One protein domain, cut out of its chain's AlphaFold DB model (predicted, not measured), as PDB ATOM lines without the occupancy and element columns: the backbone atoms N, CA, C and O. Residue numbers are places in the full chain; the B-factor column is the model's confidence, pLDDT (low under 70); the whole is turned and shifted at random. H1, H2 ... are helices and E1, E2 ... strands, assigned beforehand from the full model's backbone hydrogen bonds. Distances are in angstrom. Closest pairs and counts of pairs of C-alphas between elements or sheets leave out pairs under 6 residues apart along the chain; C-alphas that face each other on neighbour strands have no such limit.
ATOM      1  N   TYR A   2       3.672  16.347 -12.608       97.56
ATOM      2  CA  TYR A   2       2.726  15.480 -13.327       97.56
ATOM      3  C   TYR A   2       2.672  15.774 -14.837       97.56
ATOM      4  O   TYR A   2       2.908  14.877 -15.637       97.56
ATOM      5  N   GLU A   3       2.523  17.044 -15.219       98.25
ATOM      6  CA  GLU A   3       2.557  17.481 -16.627       98.25
ATOM      7  C   GLU A   3       3.874  17.130 -17.344       98.25
ATOM      8  O   GLU A   3       3.872  16.784 -18.521       98.25
ATOM      9  N   LEU A   4       5.011  17.154 -16.633       97.62
ATOM     10  CA  LEU A   4       6.292  16.710 -17.194       97.62
ATOM     11  C   LEU A   4       6.267  15.205 -17.499       97.62
ATOM     12  O   LEU A   4       6.798  14.780 -18.520       97.62
ATOM     13  N   GLY A   5       5.633  14.415 -16.630       97.31
ATOM     14  CA  GLY A   5       5.394  12.996 -16.867       97.31
ATOM     15  C   GLY A   5       4.532  12.767 -18.104       97.31
ATOM     16  O   GLY A   5       4.911  11.984 -18.967       97.31
ATOM     17  N   GLN A   6       3.435  13.516 -18.249       97.00
ATOM     18  CA  GLN A   6       2.587  13.444 -19.445       97.00
ATOM     19  C   GLN A   6       3.375  13.803 -20.709       97.00
ATOM     20  O   GLN A   6       3.273  13.116 -21.721       97.00
ATOM     21  N   PHE A   7       4.215  14.839 -20.649       97.88
ATOM     22  CA  PHE A   7       5.115  15.179 -21.747       97.88
ATOM     23  C   PHE A   7       6.074  14.023 -22.087       97.88
ATOM     24  O   PHE A   7       6.298  13.743 -23.264       97.88
ATOM     25  N   PHE A   8       6.617  13.319 -21.086       97.44
ATOM     26  CA  PHE A   8       7.493  12.162 -21.309       97.44
ATOM     27  C   PHE A   8       6.741  10.987 -21.921       97.44
ATOM     28  O   PHE A   8       7.265  10.371 -22.847       97.44
ATOM     29  N   GLN A   9       5.512  10.732 -21.477       95.50
ATOM     30  CA  GLN A   9       4.642   9.713 -22.057       95.50
ATOM     31  C   GLN A   9       4.436   9.978 -23.553       95.50
ATOM     32  O   GLN A   9       4.719   9.111 -24.376       95.50
ATOM     33  N   HIS A  10       4.094  11.214 -23.927       95.81
ATOM     34  CA  HIS A  10       3.888  11.571 -25.332       95.81
ATOM     35  C   HIS A  10       5.185  11.475 -26.144       95.81
ATOM     36  O   HIS A  10       5.185  10.994 -27.276       95.81
ATOM     37  N   ARG A  11       6.304  11.933 -25.573       97.56
ATOM     38  CA  ARG A  11       7.595  11.998 -26.267       97.56
ATOM     39  C   ARG A  11       8.276  10.639 -26.431       97.56
ATOM     40  O   ARG A  11       8.992  10.452 -27.414       97.56
ATOM     41  N   TYR A  12       8.115   9.738 -25.466       97.12
ATOM     42  CA  TYR A  12       8.861   8.482 -25.377       97.12
ATOM     43  C   TYR A  12       7.979   7.232 -25.461       97.12
ATOM     44  O   TYR A  12       8.509   6.140 -25.278       97.12
ATOM     45  N   SER A  13       6.690   7.359 -25.794       92.38
ATOM     46  CA  SER A  13       5.741   6.239 -25.937       92.38
ATOM     47  C   SER A  13       6.248   5.106 -26.834       92.38
ATOM     48  O   SER A  13       6.116   3.939 -26.487       92.38
ATOM     49  N   SER A  14       6.901   5.429 -27.955       94.44
ATOM     50  CA  SER A  14       7.477   4.430 -28.872       94.44
ATOM     51  C   SER A  14       8.773   3.783 -28.368       94.44
ATOM     52  O   SER A  14       9.255   2.813 -28.952       94.44
ATOM     53  N   PHE A  15       9.366   4.322 -27.304       95.88
ATOM     54  CA  PHE A  15      10.614   3.841 -26.717       95.88
ATOM     55  C   PHE A  15      10.360   3.054 -25.424       95.88
ATOM     56  O   PHE A  15      10.887   1.951 -25.253       95.88
ATOM     57  N   VAL A  16       9.533   3.600 -24.529       93.56
ATOM     58  CA  VAL A  16       9.116   2.997 -23.258       93.56
ATOM     59  C   VAL A  16       7.600   3.151 -23.134       93.56
ATOM     60  O   VAL A  16       7.111   4.215 -22.768       93.56
ATOM     61  N   GLU A  17       6.873   2.088 -23.471       88.75
ATOM     62  CA  GLU A  17       5.405   2.068 -23.455       88.75
ATOM     63  C   GLU A  17       4.851   1.746 -22.060       88.75
ATOM     64  O   GLU A  17       3.972   2.441 -21.561       88.75
ATOM     65  N   ARG A  18       5.415   0.724 -21.404       91.56
ATOM     66  CA  ARG A  18       5.049   0.276 -20.056       91.56
ATOM     67  C   ARG A  18       6.241   0.400 -19.114       91.56
ATOM     68  O   ARG A  18       7.394   0.331 -19.546       91.56
ATOM     69  N   PHE A  19       5.963   0.568 -17.825       93.19
ATOM     70  CA  PHE A  19       7.000   0.522 -16.804       93.19
ATOM     71  C   PHE A  19       7.547  -0.907 -16.668       93.19
ATOM     72  O   PHE A  19       6.808  -1.837 -16.354       93.19
ATOM     73  N   ASP A  20       8.850  -1.064 -16.882       92.88
ATOM     74  CA  ASP A  20       9.605  -2.301 -16.672       92.88
ATOM     75  C   ASP A  20      10.938  -1.921 -16.015       92.88
ATOM     76  O   ASP A  20      11.690  -1.111 -16.561       92.88
ATOM     77  N   THR A  21      11.238  -2.502 -14.852       91.25
ATOM     78  CA  THR A  21      12.452  -2.217 -14.067       91.25
ATOM     79  C   THR A  21      13.753  -2.574 -14.791       91.25
ATOM     80  O   THR A  21      14.823  -2.091 -14.423       91.25
ATOM     81  N   GLU A  22      13.698  -3.418 -15.824       93.00
ATOM     82  CA  GLU A  22      14.852  -3.696 -16.680       93.00
ATOM     83  C   GLU A  22      15.055  -2.613 -17.747       93.00
ATOM     84  O   GLU A  22      16.181  -2.388 -18.192       93.00
ATOM     85  N   ASP A  23      13.998  -1.907 -18.148       94.44
ATOM     86  CA  ASP A  23      14.044  -0.863 -19.174       94.44
ATOM     87  C   ASP A  23      14.190   0.539 -18.600       94.44
ATOM     88  O   ASP A  23      14.883   1.367 -19.203       94.44
ATOM     89  N   ILE A  24      13.577   0.804 -17.450       94.56
ATOM     90  CA  ILE A  24      13.582   2.106 -16.806       94.56
ATOM     91  C   ILE A  24      13.885   2.006 -15.315       94.56
ATOM     92  O   ILE A  24      13.407   1.118 -14.620       94.56
ATOM     93  N   ASP A  25      14.672   2.958 -14.824       91.75
ATOM     94  CA  ASP A  25      14.880   3.167 -13.395       91.75
ATOM     95  C   ASP A  25      14.857   4.667 -13.091       91.75
ATOM     96  O   ASP A  25      15.195   5.503 -13.940       91.75
ATOM     97  N   LEU A  26      14.440   5.007 -11.875       91.94
ATOM     98  CA  LEU A  26      14.426   6.364 -11.358       91.94
ATOM     99  C   LEU A  26      15.205   6.411 -10.049       91.94
ATOM    100  O   LEU A  26      14.847   5.781  -9.055       91.94
ATOM    101  N   LEU A  27      16.230   7.256 -10.037       88.94
ATOM    102  CA  LEU A  27      17.012   7.580  -8.855       88.94
ATOM    103  C   LEU A  27      16.586   8.948  -8.341       88.94
ATOM    104  O   LEU A  27      16.613   9.939  -9.066       88.94
ATOM    105  N   SER A  28      16.190   9.024  -7.082       88.31
ATOM    106  CA  SER A  28      15.770  10.259  -6.439       88.31
ATOM    107  C   SER A  28      16.694  10.592  -5.278       88.31
ATOM    108  O   SER A  28      17.146   9.721  -4.536       88.31
ATOM    109  N   SER A  29      16.970  11.879  -5.080       85.44
ATOM    110  CA  SER A  29      17.596  12.315  -3.836       85.44
ATOM    111  C   SER A  29      16.664  12.022  -2.651       85.44
ATOM    112  O   SER A  29      15.443  12.099  -2.783       85.44
ATOM    113  N   ASN A  30      17.219  11.801  -1.460       83.94
ATOM    114  CA  ASN A  30      16.443  11.601  -0.226       83.94
ATOM    115  C   ASN A  30      15.779  12.890   0.315       83.94
ATOM    116  O   ASN A  30      15.601  13.046   1.516       83.94
ATOM    117  N   SER A  31      15.490  13.873  -0.542       86.06
ATOM    118  CA  SER A  31      14.726  15.059  -0.160       86.06
ATOM    119  C   SER A  31      13.253  14.853  -0.480       86.06
ATOM    120  O   SER A  31      12.932  14.545  -1.626       86.06
ATOM    121  N   ASP A  32      12.368  15.155   0.468       90.56
ATOM    122  CA  ASP A  32      10.913  15.022   0.303       90.56
ATOM    123  C   ASP A  32      10.404  15.654  -0.998       90.56
ATOM    124  O   ASP A  32       9.670  15.030  -1.758       90.56
ATOM    125  N   ARG A  33      10.879  16.863  -1.336       91.12
ATOM    126  CA  ARG A  33      10.492  17.541  -2.586       91.12
ATOM    127  C   ARG A  33      10.868  16.752  -3.842       91.12
ATOM    128  O   ARG A  33      10.130  16.805  -4.819       91.12
ATOM    129  N   ALA A  34      12.004  16.055  -3.840       90.62
ATOM    130  CA  ALA A  34      12.466  15.258  -4.974       90.62
ATOM    131  C   ALA A  34      11.710  13.926  -5.051       90.62
ATOM    132  O   ALA A  34      11.315  13.514  -6.138       90.62
ATOM    133  N   ILE A  35      11.442  13.303  -3.903       92.75
ATOM    134  CA  ILE A  35      10.634  12.082  -3.782       92.75
ATOM    135  C   ILE A  35       9.217  12.331  -4.310       92.75
ATOM    136  O   ILE A  35       8.774  11.652  -5.233       92.75
ATOM    137  N   VAL A  36       8.543  13.368  -3.809       95.62
ATOM    138  CA  VAL A  36       7.186  13.727  -4.248       95.62
ATOM    139  C   VAL A  36       7.176  14.143  -5.722       95.62
ATOM    140  O   VAL A  36       6.266  13.786  -6.470       95.62
ATOM    141  N   SER A  37       8.214  14.846  -6.188       96.06
ATOM    142  CA  SER A  37       8.358  15.189  -7.609       96.06
ATOM    143  C   SER A  37       8.502  13.956  -8.501       96.06
ATOM    144  O   SER A  37       7.899  13.924  -9.573       96.06
ATOM    145  N   ALA A  38       9.268  12.951  -8.063       95.75
ATOM    146  CA  ALA A  38       9.432  11.686  -8.772       95.75
ATOM    147  C   ALA A  38       8.104  10.931  -8.861       95.75
ATOM    148  O   ALA A  38       7.706  10.543  -9.953       95.75
ATOM    149  N   GLN A  39       7.383  10.808  -7.744       96.25
ATOM    150  CA  GLN A  39       6.062  10.174  -7.695       96.25
ATOM    151  C   GLN A  39       5.062  10.858  -8.635       96.25
ATOM    152  O   GLN A  39       4.401  10.194  -9.433       96.25
ATOM    153  N   ALA A  40       4.979  12.191  -8.586       97.12
ATOM    154  CA  ALA A  40       4.090  12.954  -9.455       97.12
ATOM    155  C   ALA A  40       4.458  12.795 -10.938       97.12
ATOM    156  O   ALA A  40       3.567  12.678 -11.775       97.12
ATOM    157  N   MET A  41       5.754  12.784 -11.265       97.38
ATOM    158  CA  MET A  41       6.225  12.589 -12.638       97.38
ATOM    159  C   MET A  41       5.939  11.168 -13.139       97.38
ATOM    160  O   MET A  41       5.376  11.023 -14.217       97.38
ATOM    161  N   LEU A  42       6.221  10.135 -12.336       96.69
ATOM    162  CA  LEU A  42       5.922   8.737 -12.668       96.69
ATOM    163  C   LEU A  42       4.427   8.508 -12.905       96.69
ATOM    164  O   LEU A  42       4.073   7.853 -13.877       96.69
ATOM    165  N   ARG A  43       3.551   9.121 -12.095       95.69
ATOM    166  CA  ARG A  43       2.096   9.088 -12.320       95.69
ATOM    167  C   ARG A  43       1.704   9.639 -13.695       95.69
ATOM    168  O   ARG A  43       0.767   9.140 -14.302       95.69
ATOM    169  N   GLY A  44       2.365  10.699 -14.158       95.75
ATOM    170  CA  GLY A  44       2.098  11.276 -15.478       95.75
ATOM    171  C   GLY A  44       2.718  10.476 -16.621       95.75
ATOM    172  O   GLY A  44       2.176  10.481 -17.720       95.75
ATOM    173  N   PHE A  45       3.849   9.813 -16.369       96.50
ATOM    174  CA  PHE A  45       4.576   9.050 -17.382       96.50
ATOM    175  C   PHE A  45       3.959   7.660 -17.613       96.50
ATOM    176  O   PHE A  45       3.846   7.221 -18.752       96.50
ATOM    177  N   PHE A  46       3.504   7.001 -16.548       95.19
ATOM    178  CA  PHE A  46       2.948   5.646 -16.575       95.19
ATOM    179  C   PHE A  46       1.558   5.599 -15.925       95.19
ATOM    180  O   PHE A  46       1.401   5.042 -14.830       95.19
ATOM    181  N   PRO A  47       0.541   6.204 -16.562       93.81
ATOM    182  CA  PRO A  47      -0.834   6.071 -16.097       93.81
ATOM    183  C   PRO A  47      -1.289   4.604 -16.170       93.81
ATOM    184  O   PRO A  47      -0.910   3.871 -17.083       93.81
ATOM    185  N   ALA A  48      -2.102   4.163 -15.207       92.19
ATOM    186  CA  ALA A  48      -2.680   2.817 -15.187       92.19
ATOM    187  C   ALA A  48      -3.952   2.752 -16.057       92.19
ATOM    188  O   ALA A  48      -5.055   2.475 -15.579       92.19
ATOM    189  N   ASP A  49      -3.807   3.072 -17.344       85.50
ATOM    190  CA  ASP A  49      -4.933   3.134 -18.286       85.50
ATOM    191  C   ASP A  49      -5.370   1.737 -18.758       85.50
ATOM    192  O   ASP A  49      -6.533   1.522 -19.110       85.50
ATOM    193  N   SER A  50      -4.447   0.767 -18.754       83.88
ATOM    194  CA  SER A  50      -4.735  -0.623 -19.106       83.88
ATOM    195  C   SER A  50      -5.271  -1.399 -17.899       83.88
ATOM    196  O   SER A  50      -4.855  -1.173 -16.763       83.88
ATOM    197  N   LYS A  51      -6.159  -2.375 -18.135       80.75
ATOM    198  CA  LYS A  51      -6.653  -3.262 -17.061       80.75
ATOM    199  C   LYS A  51      -5.529  -4.036 -16.365       80.75
ATOM    200  O   LYS A  51      -5.684  -4.380 -15.201       80.75
ATOM    201  N   ASP A  52      -4.424  -4.286 -17.063       84.44
ATOM    202  CA  ASP A  52      -3.279  -5.030 -16.536       84.44
ATOM    203  C   ASP A  52      -2.384  -4.176 -15.624       84.44
ATOM    204  O   ASP A  52      -1.567  -4.727 -14.889       84.44
ATOM    205  N   ASP A  53      -2.502  -2.845 -15.686       85.12
ATOM    206  CA  ASP A  53      -1.786  -1.896 -14.821       85.12
ATOM    207  C   ASP A  53      -2.642  -1.425 -13.632       85.12
ATOM    208  O   ASP A  53      -2.117  -0.909 -12.641       85.12
ATOM    209  N   GLN A  54      -3.965  -1.601 -13.705       89.44
ATOM    210  CA  GLN A  54      -4.889  -1.237 -12.633       89.44
ATOM    211  C   GLN A  54      -4.810  -2.232 -11.475       89.44
ATOM    212  O   GLN A  54      -5.363  -3.329 -11.519       89.44
ATOM    213  N   TRP A  55      -4.159  -1.819 -10.390       88.19
ATOM    214  CA  TRP A  55      -4.085  -2.606  -9.155       88.19
ATOM    215  C   TRP A  55      -5.363  -2.506  -8.298       88.19
ATOM    216  O   TRP A  55      -5.648  -3.410  -7.513       88.19
ATOM    217  N   LEU A  56      -6.149  -1.435  -8.465       91.56
ATOM    218  CA  LEU A  56      -7.495  -1.268  -7.906       91.56
ATOM    219  C   LEU A  56      -8.478  -0.887  -9.013       91.56
ATOM    220  O   LEU A  56      -8.140  -0.146  -9.934       91.56
ATOM    221  N   ASN A  57      -9.720  -1.364  -8.898       90.06
ATOM    222  CA  ASN A  57     -10.755  -1.100  -9.894       90.06
ATOM    223  C   ASN A  57     -11.027   0.410 -10.022       90.06
ATOM    224  O   ASN A  57     -11.447   1.047  -9.056       90.06
ATOM    225  N   GLY A  58     -10.804   0.958 -11.219       88.31
ATOM    226  CA  GLY A  58     -11.008   2.375 -11.525       88.31
ATOM    227  C   GLY A  58      -9.894   3.317 -11.054       88.31
ATOM    228  O   GLY A  58     -10.010   4.522 -11.267       88.31
ATOM    229  N   GLU A  59      -8.820   2.808 -10.441       91.38
ATOM    230  CA  GLU A  59      -7.667   3.621 -10.048       91.38
ATOM    231  C   GLU A  59      -6.682   3.741 -11.217       91.38
ATOM    232  O   GLU A  59      -6.100   2.755 -11.661       91.38
ATOM    233  N   LEU A  60      -6.471   4.970 -11.695       92.25
ATOM    234  CA  LEU A  60      -5.573   5.279 -12.820       92.25
ATOM    235  C   LEU A  60      -4.119   5.505 -12.376       92.25
ATOM    236  O   LEU A  60      -3.265   5.917 -13.165       92.25
ATOM    237  N   TRP A  61      -3.829   5.275 -11.099       93.19
ATOM    238  CA  TRP A  61      -2.493   5.307 -10.527       93.19
ATOM    239  C   TRP A  61      -2.026   3.903 -10.143       93.19
ATOM    240  O   TRP A  61      -2.801   3.097  -9.641       93.19
ATOM    241  N   GLN A  62      -0.730   3.645 -10.291       92.44
ATOM    242  CA  GLN A  62      -0.089   2.414  -9.839       92.44
ATOM    243  C   GLN A  62       1.150   2.723  -8.987       92.44
ATOM    244  O   GLN A  62       1.855   3.704  -9.257       92.44
ATOM    245  N   PRO A  63       1.438   1.906  -7.958       92.81
ATOM    246  CA  PRO A  63       2.674   2.025  -7.203       92.81
ATOM    247  C   PRO A  63       3.855   1.606  -8.081       92.81
ATOM    248  O   PRO A  63       3.970   0.448  -8.472       92.81
ATOM    249  N   LEU A  64       4.753   2.548  -8.363       94.50
ATOM    250  CA  LEU A  64       5.966   2.293  -9.137       94.50
ATOM    251  C   LEU A  64       7.203   2.441  -8.249       94.50
ATOM    252  O   LEU A  64       7.316   3.449  -7.539       94.50
ATOM    253  N   PRO A  65       8.128   1.465  -8.269       92.69
ATOM    254  CA  PRO A  65       9.349   1.550  -7.489       92.69
ATOM    255  C   PRO A  65      10.269   2.642  -8.042       92.69
ATOM    256  O   PRO A  65      10.366   2.865  -9.248       92.69
ATOM    257  N   PHE A  66      10.973   3.306  -7.135       90.25
ATOM    258  CA  PHE A  66      12.103   4.178  -7.434       90.25
ATOM    259  C   PHE A  66      13.041   4.198  -6.229       90.25
ATOM    260  O   PHE A  66      12.637   3.895  -5.105       90.25
ATOM    261  N   HIS A  67      14.294   4.575  -6.452       86.50
ATOM    262  CA  HIS A  67      15.339   4.413  -5.449       86.50
ATOM    263  C   HIS A  67      15.717   5.753  -4.820       86.50
ATOM    264  O   HIS A  67      16.015   6.723  -5.514       86.50
ATOM    265  N   THR A  68      15.717   5.803  -3.487       75.25
ATOM    266  CA  THR A  68      16.086   6.978  -2.678       75.25
ATOM    267  C   THR A  68      17.254   6.652  -1.754       75.25
ATOM    268  O   THR A  68      17.196   6.869  -0.548       75.25
ATOM    269  N   GLY A  69      18.299   6.033  -2.275       62.94
ATOM    270  CA  GLY A  69      19.378   5.524  -1.438       62.94
ATOM    271  C   GLY A  69      20.277   4.585  -2.221       62.94
ATOM    272  O   GLY A  69      19.984   4.306  -3.386       62.94
ATOM    273  N   PRO A  70      21.370   4.100  -1.615       48.66
ATOM    274  CA  PRO A  70      22.164   3.084  -2.256       48.66
ATOM    275  C   PRO A  70      21.322   1.815  -2.306       48.66
ATOM    276  O   PRO A  70      20.725   1.460  -1.291       48.66
ATOM    277  N   MET A  71      21.270   1.142  -3.457       44.06
ATOM    278  CA  MET A  71      20.649  -0.185  -3.537       44.06
ATOM    279  C   MET A  71      21.338  -1.172  -2.578       44.06
ATOM    280  O   MET A  71      20.659  -2.024  -2.028       44.06
ATOM    281  N   ASP A  72      22.640  -0.974  -2.306       43.50
ATOM    282  CA  ASP A  72      23.419  -1.686  -1.290       43.50
ATOM    283  C   ASP A  72      24.577  -0.827  -0.746       43.50
ATOM    284  O   ASP A  72      25.238  -0.093  -1.485       43.50
ATOM    285  N   ALA A  73      24.866  -0.937   0.558       39.69
ATOM    286  CA  ALA A  73      25.961  -0.216   1.228       39.69
ATOM    287  C   ALA A  73      27.371  -0.686   0.804       39.69
ATOM    288  O   ALA A  73      28.357  -0.002   1.082       39.69
ATOM    289  N   ALA A  74      27.469  -1.833   0.125       43.97
ATOM    290  CA  ALA A  74      28.712  -2.359  -0.442       43.97
ATOM    291  C   ALA A  74      29.083  -1.712  -1.792       43.97
ATOM    292  O   ALA A  74      30.247  -1.758  -2.193       43.97
ATOM    293  N   ASP A  75      28.135  -1.053  -2.469       48.84
ATOM    294  CA  ASP A  75      28.383  -0.371  -3.737       48.84
ATOM    295  C   ASP A  75      28.797   1.086  -3.503       48.84
ATOM    296  O   ASP A  75      27.981   2.009  -3.431       48.84
ATOM    297  N   ALA A  76      30.110   1.323  -3.457       47.81
ATOM    298  CA  ALA A  76      30.702   2.665  -3.410       47.81
ATOM    299  C   ALA A  76      30.189   3.594  -4.537       47.81
ATOM    300  O   ALA A  76      30.154   4.820  -4.388       47.81
ATOM    301  N   VAL A  77      29.741   3.014  -5.656       49.03
ATOM    302  CA  VAL A  77      29.096   3.719  -6.771       49.03
ATOM    303  C   VAL A  77      27.739   4.288  -6.352       49.03
ATOM    304  O   VAL A  77      27.457   5.450  -6.624       49.03
ATOM    305  N   SER A  78      26.937   3.538  -5.604       46.44
ATOM    306  CA  SER A  78      25.618   3.971  -5.142       46.44
ATOM    307  C   SER A  78      25.688   5.091  -4.088       46.44
ATOM    308  O   SER A  78      24.896   6.034  -4.128       46.44
ATOM    309  N   PHE A  79      26.699   5.077  -3.207       49.78
ATOM    310  CA  PHE A  79      27.002   6.222  -2.329       49.78
ATOM    311  C   PHE A  79      27.462   7.452  -3.129       49.78
ATOM    312  O   PHE A  79      27.118   8.594  -2.812       49.78
ATOM    313  N   THR A  80      28.211   7.222  -4.209       54.66
ATOM    314  CA  THR A  80      28.662   8.282  -5.112       54.66
ATOM    315  C   THR A  80      27.478   8.922  -5.834       54.66
ATOM    316  O   THR A  80      27.405  10.146  -5.851       54.66
ATOM    317  N   VAL A  81      26.519   8.126  -6.330       55.47
ATOM    318  CA  VAL A  81      25.347   8.576  -7.104       55.47
ATOM    319  C   VAL A  81      24.382   9.455  -6.297       55.47
ATOM    320  O   VAL A  81      23.841  10.423  -6.828       55.47
ATOM    321  N   LEU A  82      24.225   9.229  -4.993       58.78
ATOM    322  CA  LEU A  82      23.371  10.088  -4.154       58.78
ATOM    323  C   LEU A  82      23.936  11.494  -3.960       58.78
ATOM    324  O   LEU A  82      23.187  12.475  -3.996       58.78
ATOM    325  N   ASN A  83      25.261  11.604  -3.834       61.16
ATOM    326  CA  ASN A  83      25.942  12.898  -3.808       61.16
ATOM    327  C   ASN A  83      25.799  13.643  -5.154       61.16
ATOM    328  O   ASN A  83      25.889  14.871  -5.186       61.16
ATOM    329  N   LEU A  84      25.480  12.936  -6.249       64.94
ATOM    330  CA  LEU A  84      25.230  13.527  -7.576       64.94
ATOM    331  C   LEU A  84      23.875  14.211  -7.688       64.94
ATOM    332  O   LEU A  84      23.716  15.114  -8.505       64.94
ATOM    333  N   LEU A  85      22.898  13.803  -6.875       76.12
ATOM    334  CA  LEU A  85      21.548  14.373  -6.896       76.12
ATOM    335  C   LEU A  85      21.385  15.547  -5.933       76.12
ATOM    336  O   LEU A  85      20.379  16.262  -5.993       76.12
ATOM    337  N   LYS A  86      22.400  15.784  -5.092       78.69
ATOM    338  CA  LYS A  86      22.538  16.976  -4.252       78.69
ATOM    339  C   LYS A  86      23.947  17.586  -4.324       78.69
ATOM    340  O   LYS A  86      24.619  17.687  -3.296       78.69
ATOM    341  N   PRO A  87      24.404  18.074  -5.492       75.44
ATOM    342  CA  PRO A  87      25.797  18.477  -5.628       75.44
ATOM    343  C   PRO A  87      26.238  19.602  -4.690       75.44
ATOM    344  O   PRO A  87      27.417  19.676  -4.409       75.44
ATOM    345  N   THR A  88      25.363  20.473  -4.173       75.88
ATOM    346  CA  THR A  88      25.752  21.495  -3.171       75.88
ATOM    347  C   THR A  88      25.791  21.001  -1.725       75.88
ATOM    348  O   THR A  88      26.272  21.737  -0.870       75.88
ATOM    349  N   ASP A  89      25.250  19.820  -1.434       74.38
ATOM    350  CA  ASP A  89      24.906  19.385  -0.068       74.38
ATOM    351  C   ASP A  89      25.936  18.418   0.544       74.38
ATOM    352  O   ASP A  89      25.747  17.918   1.646       74.38
ATOM    353  N   TYR A  90      27.041  18.153  -0.161       76.81
ATOM    354  CA  TYR A  90      28.158  17.363   0.359       76.81
ATOM    355  C   TYR A  90      29.399  18.237   0.585       76.81
ATOM    356  O   TYR A  90      29.650  19.208  -0.150       76.81
ATOM    357  N   SER A  91      30.179  17.885   1.612       81.31
ATOM    358  CA  SER A  91      31.433  18.565   1.943       81.31
ATOM    359  C   SER A  91      32.533  18.177   0.961       81.31
ATOM    360  O   SER A  91      32.744  17.002   0.660       81.31
ATOM    361  N   CYS A  92      33.247  19.179   0.456       87.12
ATOM    362  CA  CYS A  92      34.364  18.972  -0.451       87.12
ATOM    363  C   CYS A  92      35.434  20.039  -0.184       87.12
ATOM    364  O   CYS A  92      35.385  21.115  -0.785       87.12
ATOM    365  N   GLY A 198      30.268  12.193 -15.822       87.88
ATOM    366  CA  GLY A 198      31.083  11.006 -16.059       87.88
ATOM    367  C   GLY A 198      30.243   9.738 -16.200       87.88
ATOM    368  O   GLY A 198      30.451   8.987 -17.152       87.88
ATOM    369  N   ASP A 199      29.268   9.544 -15.309       84.31
ATOM    370  CA  ASP A 199      28.311   8.433 -15.352       84.31
ATOM    371  C   ASP A 199      27.480   8.449 -16.647       84.31
ATOM    372  O   ASP A 199      27.443   7.464 -17.390       84.31
ATOM    373  N   TRP A 200      26.922   9.608 -17.014       88.44
ATOM    374  CA  TRP A 200      26.162   9.768 -18.257       88.44
ATOM    375  C   TRP A 200      26.995   9.448 -19.499       88.44
ATOM    376  O   TRP A 200      26.555   8.684 -20.362       88.44
ATOM    377  N   ILE A 201      28.215   9.988 -19.592       92.94
ATOM    378  CA  ILE A 201      29.113   9.744 -20.729       92.94
ATOM    379  C   ILE A 201      29.521   8.269 -20.791       92.94
ATOM    380  O   ILE A 201      29.574   7.688 -21.880       92.94
ATOM    381  N   ALA A 202      29.808   7.646 -19.646       91.31
ATOM    382  CA  ALA A 202      30.142   6.229 -19.577       91.31
ATOM    383  C   ALA A 202      28.972   5.362 -20.064       91.31
ATOM    384  O   ALA A 202      29.174   4.486 -20.911       91.31
ATOM    385  N   ARG A 203      27.746   5.661 -19.616       91.00
ATOM    386  CA  ARG A 203      26.533   4.971 -20.065       91.00
ATOM    387  C   ARG A 203      26.311   5.144 -21.568       91.00
ATOM    388  O   ARG A 203      26.158   4.145 -22.266       91.00
ATOM    389  N   MET A 204      26.380   6.370 -22.092       94.38
ATOM    390  CA  MET A 204      26.242   6.641 -23.535       94.38
ATOM    391  C   MET A 204      27.279   5.879 -24.368       94.38
ATOM    392  O   MET A 204      26.950   5.306 -25.406       94.38
ATOM    393  N   ARG A 205      28.532   5.818 -23.900       96.62
ATOM    394  CA  ARG A 205      29.609   5.067 -24.560       96.62
ATOM    395  C   ARG A 205      29.367   3.558 -24.540       96.62
ATOM    396  O   ARG A 205      29.729   2.873 -25.494       96.62
ATOM    397  N   ASN A 206      28.796   3.026 -23.465       95.75
ATOM    398  CA  ASN A 206      28.451   1.609 -23.390       95.75
ATOM    399  C   ASN A 206      27.311   1.273 -24.357       95.75
ATOM    400  O   ASN A 206      27.456   0.335 -25.139       95.75
ATOM    401  N   VAL A 207      26.261   2.099 -24.396       94.75
ATOM    402  CA  VAL A 207      25.153   1.957 -25.355       94.75
ATOM    403  C   VAL A 207      25.660   2.009 -26.801       94.75
ATOM    404  O   VAL A 207      25.338   1.123 -27.590       94.75
ATOM    405  N   SER A 208      26.514   2.979 -27.154       96.56
ATOM    406  CA  SER A 208      27.037   3.101 -28.527       96.56
ATOM    407  C   SER A 208      27.907   1.916 -28.954       96.56
ATOM    408  O   SER A 208      27.958   1.567 -30.132       96.56
ATOM    409  N   ARG A 209      28.555   1.253 -27.991       97.19
ATOM    410  CA  ARG A 209      29.353   0.036 -28.195       97.19
ATOM    411  C   ARG A 209      28.537  -1.251 -28.067       97.19
ATOM    412  O   ARG A 209      29.136  -2.323 -28.031       97.19
ATOM    413  N   ARG A 210      27.203  -1.157 -27.971       94.81
ATOM    414  CA  ARG A 210      26.285  -2.290 -27.754       94.81
ATOM    415  C   ARG A 210      26.646  -3.131 -26.525       94.81
ATOM    416  O   ARG A 210      26.380  -4.328 -26.482       94.81
ATOM    417  N   LYS A 211      27.278  -2.510 -25.527       95.75
ATOM    418  CA  LYS A 211      27.511  -3.145 -24.232       95.75
ATOM    419  C   LYS A 211      26.212  -3.119 -23.428       95.75
ATOM    420  O   LYS A 211      25.483  -2.127 -23.516       95.75
ATOM    421  N   PRO A 212      25.931  -4.164 -22.634       91.25
ATOM    422  CA  PRO A 212      24.770  -4.163 -21.760       91.25
ATOM    423  C   PRO A 212      24.861  -2.999 -20.768       91.25
ATOM    424  O   PRO A 212      25.926  -2.716 -20.215       91.25
ATOM    425  N   VAL A 213      23.734  -2.321 -20.566       91.75
ATOM    426  CA  VAL A 213      23.551  -1.284 -19.549       91.75
ATOM    427  C   VAL A 213      22.273  -1.579 -18.776       91.75
ATOM    428  O   VAL A 213      21.313  -2.093 -19.351       91.75
ATOM    429  N   LYS A 214      22.265  -1.236 -17.489       88.75
ATOM    430  CA  LYS A 214      21.077  -1.276 -16.640       88.75
ATOM    431  C   LYS A 214      20.794   0.140 -16.122       88.75
ATOM    432  O   LYS A 214      21.742   0.796 -15.691       88.75
ATOM    433  N   PRO A 215      19.552   0.640 -16.210       91.88
ATOM    434  CA  PRO A 215      18.439   0.109 -17.010       91.88
ATOM    435  C   PRO A 215      18.757   0.134 -18.520       91.88
ATOM    436  O   PRO A 215      19.597   0.927 -18.964       91.88
ATOM    437  N   ARG A 216      18.104  -0.718 -19.323       93.50
ATOM    438  CA  ARG A 216      18.391  -0.903 -20.761       93.50
ATOM    439  C   ARG A 216      18.062   0.327 -21.599       93.50
ATOM    440  O   ARG A 216      18.776   0.620 -22.557       93.50
ATOM    441  N   LYS A 217      17.006   1.061 -21.238       94.50
ATOM    442  CA  LYS A 217      16.495   2.188 -22.026       94.50
ATOM    443  C   LYS A 217      16.738   3.517 -21.327       94.50
ATOM    444  O   LYS A 217      17.598   4.287 -21.766       94.50
ATOM    445  N   MET A 218      16.076   3.780 -20.205       94.12
ATOM    446  CA  MET A 218      16.026   5.115 -19.605       94.12
ATOM    447  C   MET A 218      16.437   5.109 -18.131       94.12
ATOM    448  O   MET A 218      15.918   4.331 -17.349       94.12
ATOM    449  N   LEU A 219      17.348   6.005 -17.746       91.00
ATOM    450  CA  LEU A 219      17.707   6.244 -16.347       91.00
ATOM    451  C   LEU A 219      17.331   7.682 -15.996       91.00
ATOM    452  O   LEU A 219      17.845   8.626 -16.600       91.00
ATOM    453  N   LEU A 220      16.392   7.834 -15.069       92.38
ATOM    454  CA  LEU A 220      15.837   9.110 -14.642       92.38
ATOM    455  C   LEU A 220      16.449   9.537 -13.312       92.38
ATOM    456  O   LEU A 220      16.686   8.714 -12.432       92.38
ATOM    457  N   TYR A 221      16.646  10.842 -13.145       90.00
ATOM    458  CA  TYR A 221      17.216  11.405 -11.927       90.00
ATOM    459  C   TYR A 221      16.310  12.515 -11.383       90.00
ATOM    460  O   TYR A 221      16.170  13.570 -12.001       90.00
ATOM    461  N   SER A 222      15.706  12.297 -10.215       91.38
ATOM    462  CA  SER A 222      14.986  13.324  -9.459       91.38
ATOM    463  C   SER A 222      15.935  13.982  -8.458       91.38
ATOM    464  O   SER A 222      16.201  13.477  -7.365       91.38
ATOM    465  N   ALA A 223      16.500  15.114  -8.865       87.69
ATOM    466  CA  ALA A 223      17.513  15.844  -8.114       87.69
ATOM    467  C   ALA A 223      16.962  17.143  -7.514       87.69
ATOM    468  O   ALA A 223      15.870  17.608  -7.849       87.69
TER     469      ALA A 223
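This is residues 2 to 92 and 198 to 223 of the 229 residues of an uncharacterized protein of Gongylonema pulchrum (UniProt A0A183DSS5). A short ribbon of two parallel strands, E1 and E2, lies in the middle, with the helix pair H1 and H2 to one side, where H2 is the nearer to the strands, and the separate helices H3 and H4 to the other. The long unnamed stretch of residues 46 to 75 reaches out past H1 and H2 as far as Asn 57, then comes back past E1 to H3, which meets the ends of the strands with its last residue, Leu 85. The printed part has 117 residues, with four named helices and two named strands in the order H1 E1 H2 H3 H4 E2; the sheet order is E1, E2. The class is mostly helix, though under half of the residues are in named elements. The whole is compact, with a radius of gyration of the C-alphas of 15.4 A, and spans 49 by 36 by 26 A.

H1, residues 2 to 12, and H2, residues 32 to 45, touch, H2 with its residues 40 to 45 alone; the closest C-alphas are those of Gly 5 and Gly 44, 4.0 A apart. The two helices run the same way at a steep tilt of 46 degrees. E1, residues 24 to 28, and E2, residues 218 to 222, are parallel neighbours, with 16 degrees between their directions. N 27 and O 220 are 2.8 A apart and N 220 and O 25 are 2.9 A apart, both within hydrogen-bond range. The closest C-alphas of H2 and E2 are those of Ala 34 and Ser 222, 5.5 A apart; those of H2 and E1 are Ile 35 and Ser 28, 6.1 A apart. H3, residues 76 to 85, touches no helix; its C-alpha 85 is 7.1 A from C-alpha 28 of E1 and 7.1 A from C-alpha 222 of E2. H4, residues 198 to 208, touches no helix either and is apart from E1. Every O i to N i+4 pair is within hydrogen-bond range in H1, H2 and H4, and 4 of 6 are in H3.

H1 begins at C-alpha 2, (2.726, 15.480, -13.327), and measures 15.2 A. E1 measures 13.4 A, H2 19.7 A, H3 15.3 A and H4 15.3 A. H4 begins at C-alpha 198, (31.083, 11.006, -16.059). E2 measures 13.1 A and ends at C-alpha 222, (14.986, 13.324, -9.459).

The two C-alphas farthest apart, those of Asn 57 and Cys 92, are 50.3 A from each other. Residues 93 to 197 are not printed, and C-alphas 92 and 198 are 17.8 A apart across the cut. The links H1 to E1 and H2 to H3 are long, with 11 and 30 residues; E1 to H2 is tight. The mean pLDDT of the printed part is 85.7, and residues 69 to 84 are under 70.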